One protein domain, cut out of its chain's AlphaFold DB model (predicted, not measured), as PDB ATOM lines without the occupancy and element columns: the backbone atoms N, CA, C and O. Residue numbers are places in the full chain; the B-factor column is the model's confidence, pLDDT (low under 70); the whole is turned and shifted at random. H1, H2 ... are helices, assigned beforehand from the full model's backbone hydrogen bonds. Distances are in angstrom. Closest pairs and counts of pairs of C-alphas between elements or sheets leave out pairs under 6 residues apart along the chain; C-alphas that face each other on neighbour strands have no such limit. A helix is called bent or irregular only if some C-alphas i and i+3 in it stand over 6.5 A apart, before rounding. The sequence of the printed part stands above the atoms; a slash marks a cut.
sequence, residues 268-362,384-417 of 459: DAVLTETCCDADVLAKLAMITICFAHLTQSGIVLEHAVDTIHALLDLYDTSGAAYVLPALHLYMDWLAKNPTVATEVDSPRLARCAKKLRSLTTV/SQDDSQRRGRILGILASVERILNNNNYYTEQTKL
ATOM      1  N   ASP A 268     193.804 204.064 158.647       79.94
ATOM      2  CA  ASP A 268     193.881 202.885 159.525       79.94
ATOM      3  C   ASP A 268     194.335 203.255 160.944       79.94
ATOM      4  O   ASP A 268     193.825 202.734 161.943       79.94
ATOM      5  N   ALA A 269     195.254 204.218 161.046       81.88
ATOM      6  CA  ALA A 269     195.708 204.742 162.326       81.88
ATOM      7  C   ALA A 269     194.578 205.485 163.059       81.88
ATOM      8  O   ALA A 269     194.391 205.271 164.253       81.88
ATOM      9  N   VAL A 270     193.759 206.278 162.356       82.56
ATOM     10  CA  VAL A 270     192.566 206.920 162.939       82.56
ATOM     11  C   VAL A 270     191.558 205.888 163.429       82.56
ATOM     12  O   VAL A 270     191.045 206.009 164.542       82.56
ATOM     13  N   LEU A 271     191.263 204.860 162.634       81.12
ATOM     14  CA  LEU A 271     190.324 203.812 163.043       81.12
ATOM     15  C   LEU A 271     190.809 203.067 164.294       81.12
ATOM     16  O   LEU A 271     189.993 202.690 165.131       81.12
ATOM     17  N   THR A 272     192.126 202.931 164.459       81.00
ATOM     18  CA  THR A 272     192.741 202.355 165.662       81.00
ATOM     19  C   THR A 272     192.682 203.323 166.855       81.00
ATOM     20  O   THR A 272     192.292 202.931 167.952       81.00
ATOM     21  N   GLU A 273     193.020 204.601 166.654       81.00
ATOM     22  CA  GLU A 273     193.041 205.635 167.704       81.00
ATOM     23  C   GLU A 273     191.652 205.983 168.246       81.00
ATOM     24  O   GLU A 273     191.504 206.307 169.423       81.00
ATOM     25  N   THR A 274     190.622 205.927 167.402       73.06
ATOM     26  CA  THR A 274     189.253 206.322 167.769       73.06
ATOM     27  C   THR A 274     188.591 205.386 168.778       73.06
ATOM     28  O   THR A 274     187.498 205.701 169.238       73.06
ATOM     29  N   CYS A 275     189.228 204.268 169.156       65.75
ATOM     30  CA  CYS A 275     188.735 203.330 170.175       65.75
ATOM     31  C   CYS A 275     187.266 202.906 169.957       65.75
ATOM     32  O   CYS A 275     186.535 202.683 170.919       65.75
ATOM     33  N   CYS A 276     186.828 202.816 168.695       70.12
ATOM     34  CA  CYS A 276     185.447 202.509 168.309       70.12
ATOM     35  C   CYS A 276     184.390 203.572 168.699       70.12
ATOM     36  O   CYS A 276     183.208 203.243 168.827       70.12
ATOM     37  N   ASP A 277     184.775 204.842 168.858       81.81
ATOM     38  CA  ASP A 277     183.846 205.940 169.152       81.81
ATOM     39  C   ASP A 277     183.148 206.466 167.882       81.81
ATOM     40  O   ASP A 277     183.751 207.081 166.992       81.81
ATOM     41  N   ALA A 278     181.835 206.243 167.815       82.44
ATOM     42  CA  ALA A 278     180.992 206.660 166.701       82.44
ATOM     43  C   ALA A 278     180.846 208.189 166.568       82.44
ATOM     44  O   ALA A 278     180.689 208.689 165.452       82.44
ATOM     45  N   ASP A 279     180.882 208.944 167.674       80.81
ATOM     46  CA  ASP A 279     180.769 210.408 167.652       80.81
ATOM     47  C   ASP A 279     182.033 211.036 167.069       80.81
ATOM     48  O   ASP A 279     181.951 211.911 166.205       80.81
ATOM     49  N   VAL A 280     183.203 210.529 167.469       84.62
ATOM     50  CA  VAL A 280     184.487 210.996 166.935       84.62
ATOM     51  C   VAL A 280     184.558 210.745 165.430       84.62
ATOM     52  O   VAL A 280     184.855 211.672 164.676       84.62
ATOM     53  N   LEU A 281     184.210 209.541 164.963       86.06
ATOM     54  CA  LEU A 281     184.195 209.231 163.527       86.06
ATOM     55  C   LEU A 281     183.197 210.094 162.747       86.06
ATOM     56  O   LEU A 281     183.522 210.573 161.661       86.06
ATOM     57  N   ALA A 282     182.003 210.339 163.291       86.50
ATOM     58  CA  ALA A 282     181.016 211.202 162.644       86.50
ATOM     59  C   ALA A 282     181.490 212.664 162.563       86.50
ATOM     60  O   ALA A 282     181.315 213.314 161.531       86.50
ATOM     61  N   LYS A 283     182.126 213.187 163.620       86.75
ATOM     62  CA  LYS A 283     182.725 214.531 163.610       86.75
ATOM     63  C   LYS A 283     183.859 214.636 162.597       86.75
ATOM     64  O   LYS A 283     183.907 215.625 161.870       86.75
ATOM     65  N   LEU A 284     184.729 213.628 162.512       90.31
ATOM     66  CA  LEU A 284     185.797 213.578 161.510       90.31
ATOM     67  C   LEU A 284     185.229 213.543 160.091       90.31
ATOM     68  O   LEU A 284     185.632 214.360 159.268       90.31
ATOM     69  N   ALA A 285     184.229 212.694 159.833       90.44
ATOM     70  CA  ALA A 285     183.546 212.642 158.543       90.44
ATOM     71  C   ALA A 285     182.954 214.004 158.155       90.44
ATOM     72  O   ALA A 285     183.174 214.488 157.044       90.44
ATOM     73  N   MET A 286     182.274 214.674 159.093       91.38
ATOM     74  CA  MET A 286     181.751 216.025 158.880       91.38
ATOM     75  C   MET A 286     182.850 217.045 158.584       91.38
ATOM     76  O   MET A 286     182.689 217.842 157.665       91.38
ATOM     77  N   ILE A 287     183.955 217.038 159.339       91.88
ATOM     78  CA  ILE A 287     185.093 217.935 159.098       91.88
ATOM     79  C   ILE A 287     185.630 217.708 157.682       91.88
ATOM     80  O   ILE A 287     185.765 218.674 156.933       91.88
ATOM     81  N   THR A 288     185.874 216.457 157.295       92.75
ATOM     82  CA  THR A 288     186.375 216.091 155.965       92.75
ATOM     83  C   THR A 288     185.438 216.556 154.853       92.75
ATOM     84  O   THR A 288     185.887 217.218 153.921       92.75
ATOM     85  N   ILE A 289     184.129 216.308 154.973       91.69
ATOM     86  CA  ILE A 289     183.124 216.773 154.002       91.69
ATOM     87  C   ILE A 289     183.105 218.309 153.924       91.69
ATOM     88  O   ILE A 289     183.097 218.882 152.832       91.69
ATOM     89  N   CYS A 290     183.142 218.998 155.068       92.00
ATOM     90  CA  CYS A 290     183.210 220.458 155.117       92.00
ATOM     91  C   CYS A 290     184.464 220.990 154.410       92.00
ATOM     92  O   CYS A 290     184.353 221.893 153.583       92.00
ATOM     93  N   PHE A 291     185.648 220.431 154.678       91.56
ATOM     94  CA  PHE A 291     186.882 220.848 154.007       91.56
ATOM     95  C   PHE A 291     186.877 220.527 152.515       91.56
ATOM     96  O   PHE A 291     187.358 221.348 151.732       91.56
ATOM     97  N   ALA A 292     186.298 219.396 152.103       90.00
ATOM     98  CA  ALA A 292     186.156 219.051 150.694       90.00
ATOM     99  C   ALA A 292     185.341 220.127 149.960       90.00
ATOM    100  O   ALA A 292     185.752 220.603 148.906       90.00
ATOM    101  N   HIS A 293     184.245 220.601 150.565       88.06
ATOM    102  CA  HIS A 293     183.448 221.696 150.009       88.06
ATOM    103  C   HIS A 293     184.156 223.054 150.045       88.06
ATOM    104  O   HIS A 293     184.064 223.812 149.083       88.06
ATOM    105  N   LEU A 294     184.837 223.376 151.147       88.50
ATOM    106  CA  LEU A 294     185.475 224.680 151.340       88.50
ATOM    107  C   LEU A 294     186.728 224.872 150.478       88.50
ATOM    108  O   LEU A 294     187.036 226.001 150.110       88.50
ATOM    109  N   THR A 295     187.460 223.793 150.197       87.50
ATOM    110  CA  THR A 295     188.761 223.855 149.505       87.50
ATOM    111  C   THR A 295     188.720 223.309 148.086       87.50
ATOM    112  O   THR A 295     189.559 223.701 147.283       87.50
ATOM    113  N   GLN A 296     187.788 222.394 147.780       85.62
ATOM    114  CA  GLN A 296     187.749 221.638 146.518       85.62
ATOM    115  C   GLN A 296     189.096 220.970 146.182       85.62
ATOM    116  O   GLN A 296     189.427 220.744 145.021       85.62
ATOM    117  N   SER A 297     189.894 220.669 147.212       85.31
ATOM    118  CA  SER A 297     191.233 220.109 147.065       85.31
ATOM    119  C   SER A 297     191.177 218.608 146.813       85.31
ATOM    120  O   SER A 297     190.518 217.872 147.552       85.31
ATOM    121  N   GLY A 298     191.948 218.151 145.823       84.38
ATOM    122  CA  GLY A 298     192.119 216.729 145.526       84.38
ATOM    123  C   GLY A 298     192.651 215.930 146.719       84.38
ATOM    124  O   GLY A 298     192.197 214.818 146.937       84.38
ATOM    125  N   ILE A 299     193.508 216.521 147.561       86.00
ATOM    126  CA  ILE A 299     194.078 215.848 148.746       86.00
ATOM    127  C   ILE A 299     192.991 215.527 149.777       86.00
ATOM    128  O   ILE A 299     192.964 214.449 150.367       86.00
ATOM    129  N   VAL A 300     192.075 216.473 150.009       87.75
ATOM    130  CA  VAL A 300     190.960 216.267 150.948       87.75
ATOM    131  C   VAL A 300     189.968 215.258 150.373       87.75
ATOM    132  O   VAL A 300     189.414 214.451 151.118       87.75
ATOM    133  N   LEU A 301     189.764 215.288 149.052       87.69
ATOM    134  CA  LEU A 301     188.899 214.348 148.351       87.69
ATOM    135  C   LEU A 301     189.441 212.915 148.406       87.69
ATOM    136  O   LEU A 301     188.696 212.007 148.761       87.69
ATOM    137  N   GLU A 302     190.729 212.729 148.124       86.62
ATOM    138  CA  GLU A 302     191.432 211.445 148.209       86.62
ATOM    139  C   GLU A 302     191.320 210.866 149.623       86.62
ATOM    140  O   GLU A 302     190.835 209.752 149.806       86.62
ATOM    141  N   HIS A 303     191.607 211.675 150.650       88.56
ATOM    142  CA  HIS A 303     191.421 211.257 152.039       88.56
ATOM    143  C   HIS A 303     189.966 210.870 152.367       88.56
ATOM    144  O   HIS A 303     189.728 209.926 153.126       88.56
ATOM    145  N   ALA A 304     188.976 211.585 151.822       89.81
ATOM    146  CA  ALA A 304     187.568 211.242 152.013       89.81
ATOM    147  C   ALA A 304     187.237 209.873 151.401       89.81
ATOM    148  O   ALA A 304     186.587 209.061 152.061       89.81
ATOM    149  N   VAL A 305     187.704 209.607 150.177       88.31
ATOM    150  CA  VAL A 305     187.512 208.326 149.478       88.31
ATOM    151  C   VAL A 305     188.190 207.185 150.238       88.31
ATOM    152  O   VAL A 305     187.524 206.190 150.535       88.31
ATOM    153  N   ASP A 306     189.443 207.363 150.659       88.00
ATOM    154  CA  ASP A 306     190.180 206.392 151.478       88.00
ATOM    155  C   ASP A 306     189.445 206.080 152.788       88.00
ATOM    156  O   ASP A 306     189.315 204.923 153.194       88.00
ATOM    157  N   THR A 307     188.914 207.113 153.447       89.50
ATOM    158  CA  THR A 307     188.135 206.959 154.683       89.50
ATOM    159  C   THR A 307     186.853 206.172 154.441       89.50
ATOM    160  O   THR A 307     186.535 205.262 155.207       89.50
ATOM    161  N   ILE A 308     186.128 206.458 153.357       90.12
ATOM    162  CA  ILE A 308     184.927 205.704 152.975       90.12
ATOM    163  C   ILE A 308     185.275 204.232 152.747       90.12
ATOM    164  O   ILE A 308     184.581 203.349 153.251       90.12
ATOM    165  N   HIS A 309     186.351 203.959 152.015       89.56
ATOM    166  CA  HIS A 309     186.830 202.608 151.736       89.56
ATOM    167  C   HIS A 309     187.183 201.836 153.004       89.56
ATOM    168  O   HIS A 309     186.718 200.705 153.157       89.56
ATOM    169  N   ALA A 310     187.911 202.452 153.933       89.06
ATOM    170  CA  ALA A 310     188.273 201.821 155.197       89.06
ATOM    171  C   ALA A 310     187.050 201.561 156.094       89.06
ATOM    172  O   ALA A 310     186.926 200.485 156.679       89.06
ATOM    173  N   LEU A 311     186.095 202.498 156.165       88.69
ATOM    174  CA  LEU A 311     184.851 202.309 156.922       88.69
ATOM    175  C   LEU A 311     183.980 201.191 156.324       88.69
ATOM    176  O   LEU A 311     183.389 200.405 157.069       88.69
ATOM    177  N   LEU A 312     183.898 201.108 154.991       88.12
ATOM    178  CA  LEU A 312     183.182 200.039 154.291       88.12
ATOM    179  C   LEU A 312     183.813 198.672 154.571       88.12
ATOM    180  O   LEU A 312     183.086 197.741 154.911       88.12
ATOM    181  N   ASP A 313     185.138 198.559 154.467       88.19
ATOM    182  CA  ASP A 313     185.861 197.307 154.711       88.19
ATOM    183  C   ASP A 313     185.773 196.879 156.178       88.19
ATOM    184  O   ASP A 313     185.526 195.708 156.475       88.19
ATOM    185  N   LEU A 314     185.903 197.820 157.114       86.56
ATOM    186  CA  LEU A 314     185.767 197.556 158.542       86.56
ATOM    187  C   LEU A 314     184.364 197.030 158.876       86.56
ATOM    188  O   LEU A 314     184.222 196.055 159.618       86.56
ATOM    189  N   TYR A 315     183.317 197.612 158.286       84.75
ATOM    190  CA  TYR A 315     181.958 197.099 158.440       84.75
ATOM    191  C   TYR A 315     181.763 195.728 157.768       84.75
ATOM    192  O   TYR A 315     181.147 194.823 158.344       84.75
ATOM    193  N   ASP A 316     182.297 195.539 156.559       83.81
ATOM    194  CA  ASP A 316     182.182 194.291 155.795       83.81
ATOM    195  C   ASP A 316     182.899 193.120 156.483       83.81
ATOM    196  O   ASP A 316     182.369 192.011 156.533       83.81
ATOM    197  N   THR A 317     184.038 193.368 157.127       85.19
ATOM    198  CA  THR A 317     184.818 192.348 157.847       85.19
ATOM    199  C   THR A 317     184.273 192.072 159.247       85.19
ATOM    200  O   THR A 317     183.969 190.928 159.575       85.19
ATOM    201  N   SER A 318     184.085 193.109 160.066       82.31
ATOM    202  CA  SER A 318     183.795 192.958 161.502       82.31
ATOM    203  C   SER A 318     182.329 193.183 161.887       82.31
ATOM    204  O   SER A 318     181.904 192.775 162.964       82.31
ATOM    205  N   GLY A 319     181.531 193.833 161.031       78.12
ATOM    206  CA  GLY A 319     180.172 194.263 161.391       78.12
ATOM    207  C   GLY A 319     180.136 195.420 162.398       78.12
ATOM    208  O   GLY A 319     179.121 195.614 163.062       78.12
ATOM    209  N   ALA A 320     181.230 196.178 162.523       82.06
ATOM    210  CA  ALA A 320     181.390 197.313 163.428       82.06
ATOM    211  C   ALA A 320     180.274 198.372 163.298       82.06
ATOM    212  O   ALA A 320     180.367 199.298 162.498       82.06
ATOM    213  N   ALA A 321     179.226 198.289 164.121       81.94
ATOM    214  CA  ALA A 321     178.086 199.211 164.052       81.94
ATOM    215  C   ALA A 321     178.450 200.680 164.355       81.94
ATOM    216  O   ALA A 321     177.758 201.592 163.906       81.94
ATOM    217  N   TYR A 322     179.554 200.930 165.069       81.00
ATOM    218  CA  TYR A 322     180.012 202.281 165.407       81.00
ATOM    219  C   TYR A 322     180.456 203.106 164.186       81.00
ATOM    220  O   TYR A 322     180.477 204.331 164.261       81.00
ATOM    221  N   VAL A 323     180.760 202.472 163.046       84.69
ATOM    222  CA  VAL A 323     181.116 203.179 161.799       84.69
ATOM    223  C   VAL A 323     179.895 203.704 161.041       84.69
ATOM    224  O   VAL A 323     180.025 204.542 160.148       84.69
ATOM    225  N   LEU A 324     178.697 203.218 161.384       84.62
ATOM    226  CA  LEU A 324     177.470 203.491 160.640       84.62
ATOM    227  C   LEU A 324     177.091 204.979 160.593       84.62
ATOM    228  O   LEU A 324     176.707 205.425 159.513       84.62
ATOM    229  N   PRO A 325     177.225 205.781 161.669       84.75
ATOM    230  CA  PRO A 325     176.952 207.216 161.589       84.75
ATOM    231  C   PRO A 325     177.873 207.952 160.607       84.75
ATOM    232  O   PRO A 325     177.406 208.786 159.838       84.75
ATOM    233  N   ALA A 326     179.167 207.618 160.574       86.31
ATOM    234  CA  ALA A 326     180.106 208.208 159.618       86.31
ATOM    235  C   ALA A 326     179.794 207.772 158.176       86.31
ATOM    236  O   ALA A 326     179.757 208.606 157.272       86.31
ATOM    237  N   LEU A 327     179.495 206.483 157.965       88.25
ATOM    238  CA  LEU A 327     179.053 205.979 156.661       88.25
ATOM    239  C   LEU A 327     177.759 206.652 156.195       88.25
ATOM    240  O   LEU A 327     177.651 206.975 155.019       88.25
ATOM    241  N   HIS A 328     176.793 206.897 157.086       85.50
ATOM    242  CA  HIS A 328     175.556 207.607 156.741       85.50
ATOM    243  C   HIS A 328     175.850 208.994 156.165       85.50
ATOM    244  O   HIS A 328     175.375 209.312 155.076       85.50
ATOM    245  N   LEU A 329     176.707 209.767 156.839       86.81
ATOM    246  CA  LEU A 329     177.104 211.106 156.400       86.81
ATOM    247  C   LEU A 329     177.788 211.091 155.032       86.81
ATOM    248  O   LEU A 329     177.433 211.876 154.154       86.81
ATOM    249  N   TYR A 330     178.740 210.179 154.828       91.00
ATOM    250  CA  TYR A 330     179.415 210.059 153.539       91.00
ATOM    251  C   TYR A 330     178.468 209.600 152.431       91.00
ATOM    252  O   TYR A 330     178.509 210.154 151.340       91.00
ATOM    253  N   MET A 331     177.589 208.631 152.685       88.50
ATOM    254  CA  MET A 331     176.650 208.150 151.666       88.50
ATOM    255  C   MET A 331     175.631 209.226 151.281       88.50
ATOM    256  O   MET A 331     175.332 209.373 150.097       88.50
ATOM    257  N   ASP A 332     175.145 210.019 152.240       85.94
ATOM    258  CA  ASP A 332     174.289 211.179 151.957       85.94
ATOM    259  C   ASP A 332     175.032 212.230 151.118       85.94
ATOM    260  O   ASP A 332     174.484 212.770 150.153       85.94
ATOM    261  N   TRP A 333     176.309 212.475 151.430       88.38
ATOM    262  CA  TRP A 333     177.161 213.378 150.665       88.38
ATOM    263  C   TRP A 333     177.398 212.889 149.229       88.38
ATOM    264  O   TRP A 333     177.166 213.646 148.284       88.38
ATOM    265  N   LEU A 334     177.780 211.623 149.039       87.12
ATOM    266  CA  LEU A 334     177.996 211.019 147.719       87.12
ATOM    267  C   LEU A 334     176.714 211.005 146.878       87.12
ATOM    268  O   LEU A 334     176.758 211.285 145.681       87.12
ATOM    269  N   ALA A 335     175.555 210.738 147.491       82.69
ATOM    270  CA  ALA A 335     174.264 210.745 146.798       82.69
ATOM    271  C   ALA A 335     173.924 212.112 146.178       82.69
ATOM    272  O   ALA A 335     173.187 212.175 145.189       82.69
ATOM    273  N   LYS A 336     174.462 213.194 146.755       83.81
ATOM    274  CA  LYS A 336     174.284 214.580 146.302       83.81
ATOM    275  C   LYS A 336     175.429 215.081 145.414       83.81
ATOM    276  O   LYS A 336     175.273 216.132 144.801       83.81
ATOM    277  N   ASN A 337     176.545 214.350 145.317       82.00
ATOM    278  CA  ASN A 337     177.750 214.752 144.580       82.00
ATOM    279  C   ASN A 337     178.242 213.610 143.661       82.00
ATOM    280  O   ASN A 337     179.184 212.894 144.010       82.00
ATOM    281  N   PRO A 338     177.630 213.432 142.470       76.94
ATOM    282  CA  PRO A 338     177.898 212.289 141.591       76.94
ATOM    283  C   PRO A 338     179.350 212.186 141.112       76.94
ATOM    284  O   PRO A 338     179.852 211.082 140.942       76.94
ATOM    285  N   THR A 339     180.037 213.317 140.940       78.56
ATOM    286  CA  THR A 339     181.448 213.375 140.520       78.56
ATOM    287  C   THR A 339     182.405 212.808 141.558       78.56
ATOM    288  O   THR A 339     183.454 212.292 141.211       78.56
ATOM    289  N   VAL A 340     182.061 212.893 142.841       77.44
ATOM    290  CA  VAL A 340     182.855 212.258 143.897       77.44
ATOM    291  C   VAL A 340     182.510 210.778 143.993       77.44
ATOM    292  O   VAL A 340     183.369 209.943 144.252       77.44
ATOM    293  N   ALA A 341     181.244 210.435 143.751       79.62
ATOM    294  CA  ALA A 341     180.793 209.053 143.779       79.62
ATOM    295  C   ALA A 341     181.506 208.174 142.740       79.62
ATOM    296  O   ALA A 341     181.650 206.980 142.989       79.62
ATOM    297  N   THR A 342     181.972 208.726 141.613       82.25
ATOM    298  CA  THR A 342     182.720 207.966 140.596       82.25
ATOM    299  C   THR A 342     184.082 207.481 141.076       82.25
ATOM    300  O   THR A 342     184.510 206.412 140.650       82.25
ATOM    301  N   GLU A 343     184.713 208.201 142.004       82.19
ATOM    302  CA  GLU A 343     186.002 207.826 142.603       82.19
ATOM    303  C   GLU A 343     185.864 206.674 143.620       82.19
ATOM    304  O   GLU A 343     186.848 206.060 144.032       82.19
ATOM    305  N   VAL A 344     184.636 206.337 144.039       82.69
ATOM    306  CA  VAL A 344     184.389 205.289 145.035       82.69
ATOM    307  C   VAL A 344     184.157 203.929 144.366       82.69
ATOM    308  O   VAL A 344     183.184 203.719 143.636       82.69
ATOM    309  N   ASP A 345     185.024 202.968 144.701       81.88
ATOM    310  CA  ASP A 345     184.969 201.562 144.279       81.88
ATOM    311  C   ASP A 345     183.556 200.931 144.382       81.88
ATOM    312  O   ASP A 345     182.972 200.722 145.454       81.88
ATOM    313  N   SER A 346     183.021 200.601 143.205       80.25
ATOM    314  CA  SER A 346     181.696 200.018 142.976       80.25
ATOM    315  C   SER A 346     181.531 198.613 143.609       80.25
ATOM    316  O   SER A 346     180.510 198.382 144.278       80.25
ATOM    317  N   PRO A 347     182.488 197.672 143.470       84.31
ATOM    318  CA  PRO A 347     182.514 196.409 144.215       84.31
ATOM    319  C   PRO A 347     182.401 196.526 145.744       84.31
ATOM    320  O   PRO A 347     181.600 195.793 146.338       84.31
ATOM    321  N   ARG A 348     183.145 197.428 146.403       82.44
ATOM    322  CA  ARG A 348     183.067 197.611 147.873       82.44
ATOM    323  C   ARG A 348     181.668 198.046 148.307       82.44
ATOM    324  O   ARG A 348     181.083 197.463 149.226       82.44
ATOM    325  N   LEU A 349     181.087 199.005 147.578       82.81
ATOM    326  CA  LEU A 349     179.701 199.443 147.772       82.81
ATOM    327  C   LEU A 349     178.711 198.278 147.626       82.81
ATOM    328  O   LEU A 349     177.770 198.155 148.409       82.81
ATOM    329  N   ALA A 350     178.920 197.393 146.645       81.44
ATOM    330  CA  ALA A 350     178.048 196.240 146.428       81.44
ATOM    331  C   ALA A 350     178.084 195.238 147.593       81.44
ATOM    332  O   ALA A 350     177.019 194.773 148.019       81.44
ATOM    333  N   ARG A 351     179.277 194.927 148.125       83.88
ATOM    334  CA  ARG A 351     179.441 194.018 149.275       83.88
ATOM    335  C   ARG A 351     178.752 194.562 150.521       83.88
ATOM    336  O   ARG A 351     177.878 193.893 151.078       83.88
ATOM    337  N   CYS A 352     179.038 195.813 150.878       81.25
ATOM    338  CA  CYS A 352     178.431 196.457 152.040       81.25
ATOM    339  C   CYS A 352     176.898 196.550 151.915       81.25
ATOM    340  O   CYS A 352     176.172 196.154 152.830       81.25
ATOM    341  N   ALA A 353     176.377 196.962 150.750       79.69
ATOM    342  CA  ALA A 353     174.934 197.007 150.502       79.69
ATOM    343  C   ALA A 353     174.266 195.627 150.643       79.69
ATOM    344  O   ALA A 353     173.145 195.522 151.144       79.69
ATOM    345  N   LYS A 354     174.933 194.546 150.209       82.44
ATOM    346  CA  LYS A 354     174.445 193.170 150.389       82.44
ATOM    347  C   LYS A 354     174.378 192.795 151.875       82.44
ATOM    348  O   LYS A 354     173.333 192.317 152.312       82.44
ATOM    349  N   LYS A 355     175.437 193.071 152.642       79.19
ATOM    350  CA  LYS A 355     175.514 192.775 154.083       79.19
ATOM    351  C   LYS A 355     174.482 193.562 154.906       79.19
ATOM    352  O   LYS A 355     173.818 193.000 155.773       79.19
ATOM    353  N   LEU A 356     174.277 194.845 154.601       77.19
ATOM    354  CA  LEU A 356     173.251 195.672 155.250       77.19
ATOM    355  C   LEU A 356     171.826 195.190 154.951       77.19
ATOM    356  O   LEU A 356     170.983 195.144 155.848       77.19
ATOM    357  N   ARG A 357     171.551 194.774 153.709       77.56
ATOM    358  CA  ARG A 357     170.243 194.208 153.348       77.56
ATOM    359  C   ARG A 357     169.931 192.944 154.141       77.56
ATOM    360  O   ARG A 357     168.828 192.851 154.664       77.56
ATOM    361  N   SER A 358     170.893 192.035 154.321       76.19
ATOM    362  CA  SER A 358     170.677 190.824 155.132       76.19
ATOM    363  C   SER A 358     170.377 191.093 156.610       76.19
ATOM    364  O   SER A 358     169.797 190.244 157.270       76.19
ATOM    365  N   LEU A 359     170.740 192.268 157.134       68.19
ATOM    366  CA  LEU A 359     170.473 192.653 158.524       68.19
ATOM    367  C   LEU A 359     169.126 193.372 158.704       68.19
ATOM    368  O   LEU A 359     168.670 193.543 159.830       68.19
ATOM    369  N   THR A 360     168.484 193.809 157.615       61.41
ATOM    370  CA  THR A 360     167.252 194.621 157.652       61.41
ATOM    371  C   THR A 360     165.988 193.851 157.251       61.41
ATOM    372  O   THR A 360     164.923 194.454 157.139       61.41
ATOM    373  N   THR A 361     166.068 192.529 157.058       50.97
ATOM    374  CA  THR A 361     164.943 191.645 156.693       50.97
ATOM    375  C   THR A 361     164.046 191.282 157.890       50.97
ATOM    376  O   THR A 361     163.881 190.113 158.227       50.97
ATOM    377  N   VAL A 362     163.442 192.296 158.513       40.53
ATOM    378  CA  VAL A 362     162.261 192.214 159.403       40.53
ATOM    379  C   VAL A 362     161.185 193.120 158.761       40.53
ATOM    380  O   VAL A 362     161.561 194.140 158.178       40.53
ATOM    381  N   SER A 384     175.572 207.667 133.179       69.25
ATOM    382  CA  SER A 384     175.877 206.361 132.583       69.25
ATOM    383  C   SER A 384     175.161 205.220 133.327       69.25
ATOM    384  O   SER A 384     174.679 205.377 134.457       69.25
ATOM    385  N   GLN A 385     175.076 204.041 132.701       68.81
ATOM    386  CA  GLN A 385     174.429 202.871 133.304       68.81
ATOM    387  C   GLN A 385     175.166 202.396 134.575       68.81
ATOM    388  O   GLN A 385     174.516 202.023 135.554       68.81
ATOM    389  N   ASP A 386     176.504 202.483 134.596       68.69
ATOM    390  CA  ASP A 386     177.327 202.165 135.775       68.69
ATOM    391  C   ASP A 386     177.121 203.195 136.899       68.69
ATOM    392  O   ASP A 386     176.926 202.822 138.057       68.69
ATOM    393  N   ASP A 387     177.039 204.487 136.562       70.06
ATOM    394  CA  ASP A 387     176.788 205.550 137.546       70.06
ATOM    395  C   ASP A 387     175.401 205.429 138.178       70.06
ATOM    396  O   ASP A 387     175.234 205.617 139.386       70.06
ATOM    397  N   SER A 388     174.405 205.047 137.379       71.88
ATOM    398  CA  SER A 388     173.044 204.784 137.852       71.88
ATOM    399  C   SER A 388     173.016 203.605 138.830       71.88
ATOM    400  O   SER A 388     172.394 203.679 139.894       71.88
ATOM    401  N   GLN A 389     173.745 202.528 138.519       78.00
ATOM    402  CA  GLN A 389     173.845 201.362 139.392       78.00
ATOM    403  C   GLN A 389     174.609 201.680 140.688       78.00
ATOM    404  O   GLN A 389     174.189 201.260 141.772       78.00
ATOM    405  N   ARG A 390     175.701 202.449 140.599       79.00
ATOM    406  CA  ARG A 390     176.482 202.916 141.753       79.00
ATOM    407  C   ARG A 390     175.635 203.804 142.667       79.00
ATOM    408  O   ARG A 390     175.562 203.545 143.869       79.00
ATOM    409  N   ARG A 391     174.906 204.773 142.102       79.94
ATOM    410  CA  ARG A 391     173.974 205.645 142.836       79.94
ATOM    411  C   ARG A 391     172.884 204.848 143.553       79.94
ATOM    412  O   ARG A 391     172.622 205.098 144.727       79.94
ATOM    413  N   GLY A 392     172.307 203.842 142.892       77.06
ATOM    414  CA  GLY A 392     171.333 202.940 143.512       77.06
ATOM    415  C   GLY A 392     171.893 202.198 144.734       77.06
ATOM    416  O   GLY A 392     171.198 202.037 145.738       77.06
ATOM    417  N   ARG A 393     173.172 201.791 144.707       80.94
ATOM    418  CA  ARG A 393     173.832 201.163 145.868       80.94
ATOM    419  C   ARG A 393     174.031 202.147 147.016       80.94
ATOM    420  O   ARG A 393     173.733 201.777 148.148       80.94
ATOM    421  N   ILE A 394     174.473 203.373 146.733       79.50
ATOM    422  CA  ILE A 394     174.649 204.430 147.744       79.50
ATOM    423  C   ILE A 394     173.322 204.704 148.466       79.50
ATOM    424  O   ILE A 394     173.263 204.634 149.693       79.50
ATOM    425  N   LEU A 395     172.237 204.918 147.715       82.44
ATOM    426  CA  LEU A 395     170.900 205.135 148.286       82.44
ATOM    427  C   LEU A 395     170.399 203.917 149.080       82.44
ATOM    428  O   LEU A 395     169.771 204.064 150.127       82.44
ATOM    429  N   GLY A 396     170.708 202.703 148.616       76.81
ATOM    430  CA  GLY A 396     170.380 201.467 149.325       76.81
ATOM    431  C   GLY A 396     171.121 201.309 150.658       76.81
ATOM    432  O   GLY A 396     170.513 200.883 151.644       76.81
ATOM    433  N   ILE A 397     172.410 201.667 150.707       76.88
ATOM    434  CA  ILE A 397     173.192 201.719 151.950       76.88
ATOM    435  C   ILE A 397     172.567 202.751 152.885       76.88
ATOM    436  O   ILE A 397     172.216 202.392 154.007       76.88
ATOM    437  N   LEU A 398     172.345 203.980 152.408       79.94
ATOM    438  CA  LEU A 398     171.772 205.078 153.190       79.94
ATOM    439  C   LEU A 398     170.472 204.659 153.894       79.94
ATOM    440  O   LEU A 398     170.388 204.701 155.120       79.94
ATOM    441  N   ALA A 399     169.507 204.127 153.138       76.69
ATOM    442  CA  ALA A 399     168.217 203.690 153.670       76.69
ATOM    443  C   ALA A 399     168.318 202.511 154.658       76.69
ATOM    444  O   ALA A 399     167.459 202.338 155.528       76.69
ATOM    445  N   SER A 400     169.330 201.652 154.508       79.00
ATOM    446  CA  SER A 400     169.558 200.526 155.423       79.00
ATOM    447  C   SER A 400     170.196 201.001 156.726       79.00
ATOM    448  O   SER A 400     169.767 200.594 157.804       79.00
ATOM    449  N   VAL A 401     171.175 201.901 156.629       78.31
ATOM    450  CA  VAL A 401     171.821 202.521 157.787       78.31
ATOM    451  C   VAL A 401     170.814 203.341 158.589       78.31
ATOM    452  O   VAL A 401     170.743 203.175 159.803       78.31
ATOM    453  N   GLU A 402     169.964 204.142 157.942       78.81
ATOM    454  CA  GLU A 402     168.900 204.894 158.620       78.81
ATOM    455  C   GLU A 402     167.960 203.990 159.415       78.81
ATOM    456  O   GLU A 402     167.656 204.281 160.570       78.81
ATOM    457  N   ARG A 403     167.545 202.858 158.835       76.81
ATOM    458  CA  ARG A 403     166.727 201.863 159.540       76.81
ATOM    459  C   ARG A 403     167.435 201.306 160.772       76.81
ATOM    460  O   ARG A 403     166.826 201.257 161.837       76.81
ATOM    461  N   ILE A 404     168.704 200.922 160.650       74.31
ATOM    462  CA  ILE A 404     169.488 200.388 161.775       74.31
ATOM    463  C   ILE A 404     169.636 201.440 162.876       74.31
ATOM    464  O   ILE A 404     169.387 201.151 164.045       74.31
ATOM    465  N   LEU A 405     170.003 202.669 162.511       70.06
ATOM    466  CA  LEU A 405     170.214 203.748 163.470       70.06
ATOM    467  C   LEU A 405     168.911 204.158 164.176       70.06
ATOM    468  O   LEU A 405     168.939 204.465 165.369       70.06
ATOM    469  N   ASN A 406     167.774 204.126 163.475       69.00
ATOM    470  CA  ASN A 406     166.455 204.378 164.061       69.00
ATOM    471  C   ASN A 406     166.017 203.243 164.998       69.00
ATOM    472  O   ASN A 406     165.571 203.513 166.111       69.00
ATOM    473  N   ASN A 407     166.187 201.982 164.588       64.62
ATOM    474  CA  ASN A 407     165.791 200.815 165.386       64.62
ATOM    475  C   ASN A 407     166.624 200.664 166.662       64.62
ATOM    476  O   ASN A 407     166.095 200.310 167.712       64.62
ATOM    477  N   ASN A 408     167.918 200.968 166.587       56.72
ATOM    478  CA  ASN A 408     168.830 200.860 167.723       56.72
ATOM    479  C   ASN A 408     168.858 202.124 168.595       56.72
ATOM    480  O   ASN A 408     169.716 202.240 169.467       56.72
ATOM    481  N   ASN A 409     167.958 203.091 168.368       51.28
ATOM    482  CA  ASN A 409     167.969 204.383 169.055       51.28
ATOM    483  C   ASN A 409     169.331 205.129 168.966       51.28
ATOM    484  O   ASN A 409     169.631 205.982 169.802       51.28
ATOM    485  N   TYR A 410     170.163 204.858 167.951       40.16
ATOM    486  CA  TYR A 410     171.451 205.547 167.768       40.16
ATOM    487  C   TYR A 410     171.244 207.030 167.448       40.16
ATOM    488  O   TYR A 410     171.976 207.880 167.951       40.16
ATOM    489  N   TYR A 411     170.206 207.368 166.673       38.09
ATOM    490  CA  TYR A 411     169.824 208.766 166.448       38.09
ATOM    491  C   TYR A 411     169.321 209.439 167.718       38.09
ATOM    492  O   TYR A 411     169.592 210.619 167.940       38.09
ATOM    493  N   THR A 412     168.633 208.688 168.571       35.59
ATOM    494  CA  THR A 412     168.171 209.116 169.893       35.59
ATOM    495  C   THR A 412     169.359 209.345 170.818       35.59
ATOM    496  O   THR A 412     169.288 210.248 171.636       35.59
ATOM    497  N   GLU A 413     170.474 208.631 170.638       34.53
ATOM    498  CA  GLU A 413     171.726 208.834 171.373       34.53
ATOM    499  C   GLU A 413     172.644 209.915 170.777       34.53
ATOM    500  O   GLU A 413     173.231 210.645 171.551       34.53
ATOM    501  N   GLN A 414     172.701 210.196 169.469       32.44
ATOM    502  CA  GLN A 414     173.373 211.422 168.969       32.44
ATOM    503  C   GLN A 414     172.545 212.693 169.245       32.44
ATOM    504  O   GLN A 414     173.082 213.784 169.485       32.44
ATOM    505  N   THR A 415     171.220 212.548 169.345       33.38
ATOM    506  CA  THR A 415     170.374 213.562 169.990       33.38
ATOM    507  C   THR A 415     170.460 213.552 171.526       33.38
ATOM    508  O   THR A 415     170.100 214.576 172.107       33.38
ATOM    509  N   LYS A 416     171.030 212.524 172.192       33.41
ATOM    510  CA  LYS A 416     171.367 212.513 173.644       33.41
ATOM    511  C   LYS A 416     172.831 212.820 174.002       33.41
ATOM    512  O   LYS A 416     173.082 213.395 175.048       33.41
ATOM    513  N   LEU A 417     173.797 212.692 173.110       35.03
ATOM    514  CA  LEU A 417     175.129 213.288 173.268       35.03
ATOM    515  C   LEU A 417     175.041 214.819 173.111       35.03
ATOM    516  O   LEU A 417     175.859 215.590 173.613       35.03
TER     517      LEU A 417
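AT A GLANCE: This is residues 268 to 362 and 384 to 417 of the 459 residues of the protein "EST1_DNA_bind domain-containing protein" of Geotrichum candidum (UniProt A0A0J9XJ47). H7, the longest helix, forms one side of a helical bundle with H4 at its core; H2, H3 and H7 pack round H4, and H6 lies over the gap between H3 and H7. Short H1 and H8 sit at the rim, and residues 294 to 299, at the turn of the H2-H3 hairpin, stick out. The printed part has 129 residues with eight named helices, H1 to H8 in chain order, and no named strand: all helix. It is compact, with a radius of gyration of the C-alphas of 14.0 A and spans of 34 by 32 by 25 A.

HOW THE PARTS SIT: H7, residues 385 to 407, touches H6, residues 346 to 359, closest at the C-alphas of Ile 397 and Ala 353, 5.2 A. H7 touches the hub H4, residues 321 to 336, at a steep tilt of 41 degrees, opposite ways; the closest C-alphas, Ile 394 and Met 331, are 5.8 A apart. H4 touches H2, residues 278 to 295, the same way at a shallow 23 degrees, closest at C-alphas 326 and 282, 4.4 A. H3, residues 298 to 318, forms hairpins with H2 and H4, and touches H6 with residues 309 to 316 alone, closest at C-alphas 316 and 352, 5.7 A. H5, residues 338 to 341, touches H7, closest at C-alphas 341 and 391, 7.7 A. H1, residues 268 to 273, is close but not clearly touching H3, and H8, residues 410 to 417, is near H4. Every O i to N i+4 pair is within hydrogen-bond range in H1, H2, H3, H6, H7 and H8, and 10 of 12 in H4; H5 is too short for one.

IN THESE COORDINATES: H7 is 33.3 A long, H3 29.8 A and H2 25.5 A. H1 begins at C-alpha 268 (193.881, 202.885, 159.525); H8 ends at C-alpha 417 (175.129, 213.288, 173.268). H4 is irregular, but only just: C-alphas 322 and 325 are 6.9 A apart.

THE WHOLE: Residues 363 to 383 are cut out, with 33.2 A between C-alphas 362 and 384. The links printed whole are tight. Mean pLDDT of the printed part is 78.3; it is under 70 at residues 275, 359 to 362, 384 to 386 and 406 to 417.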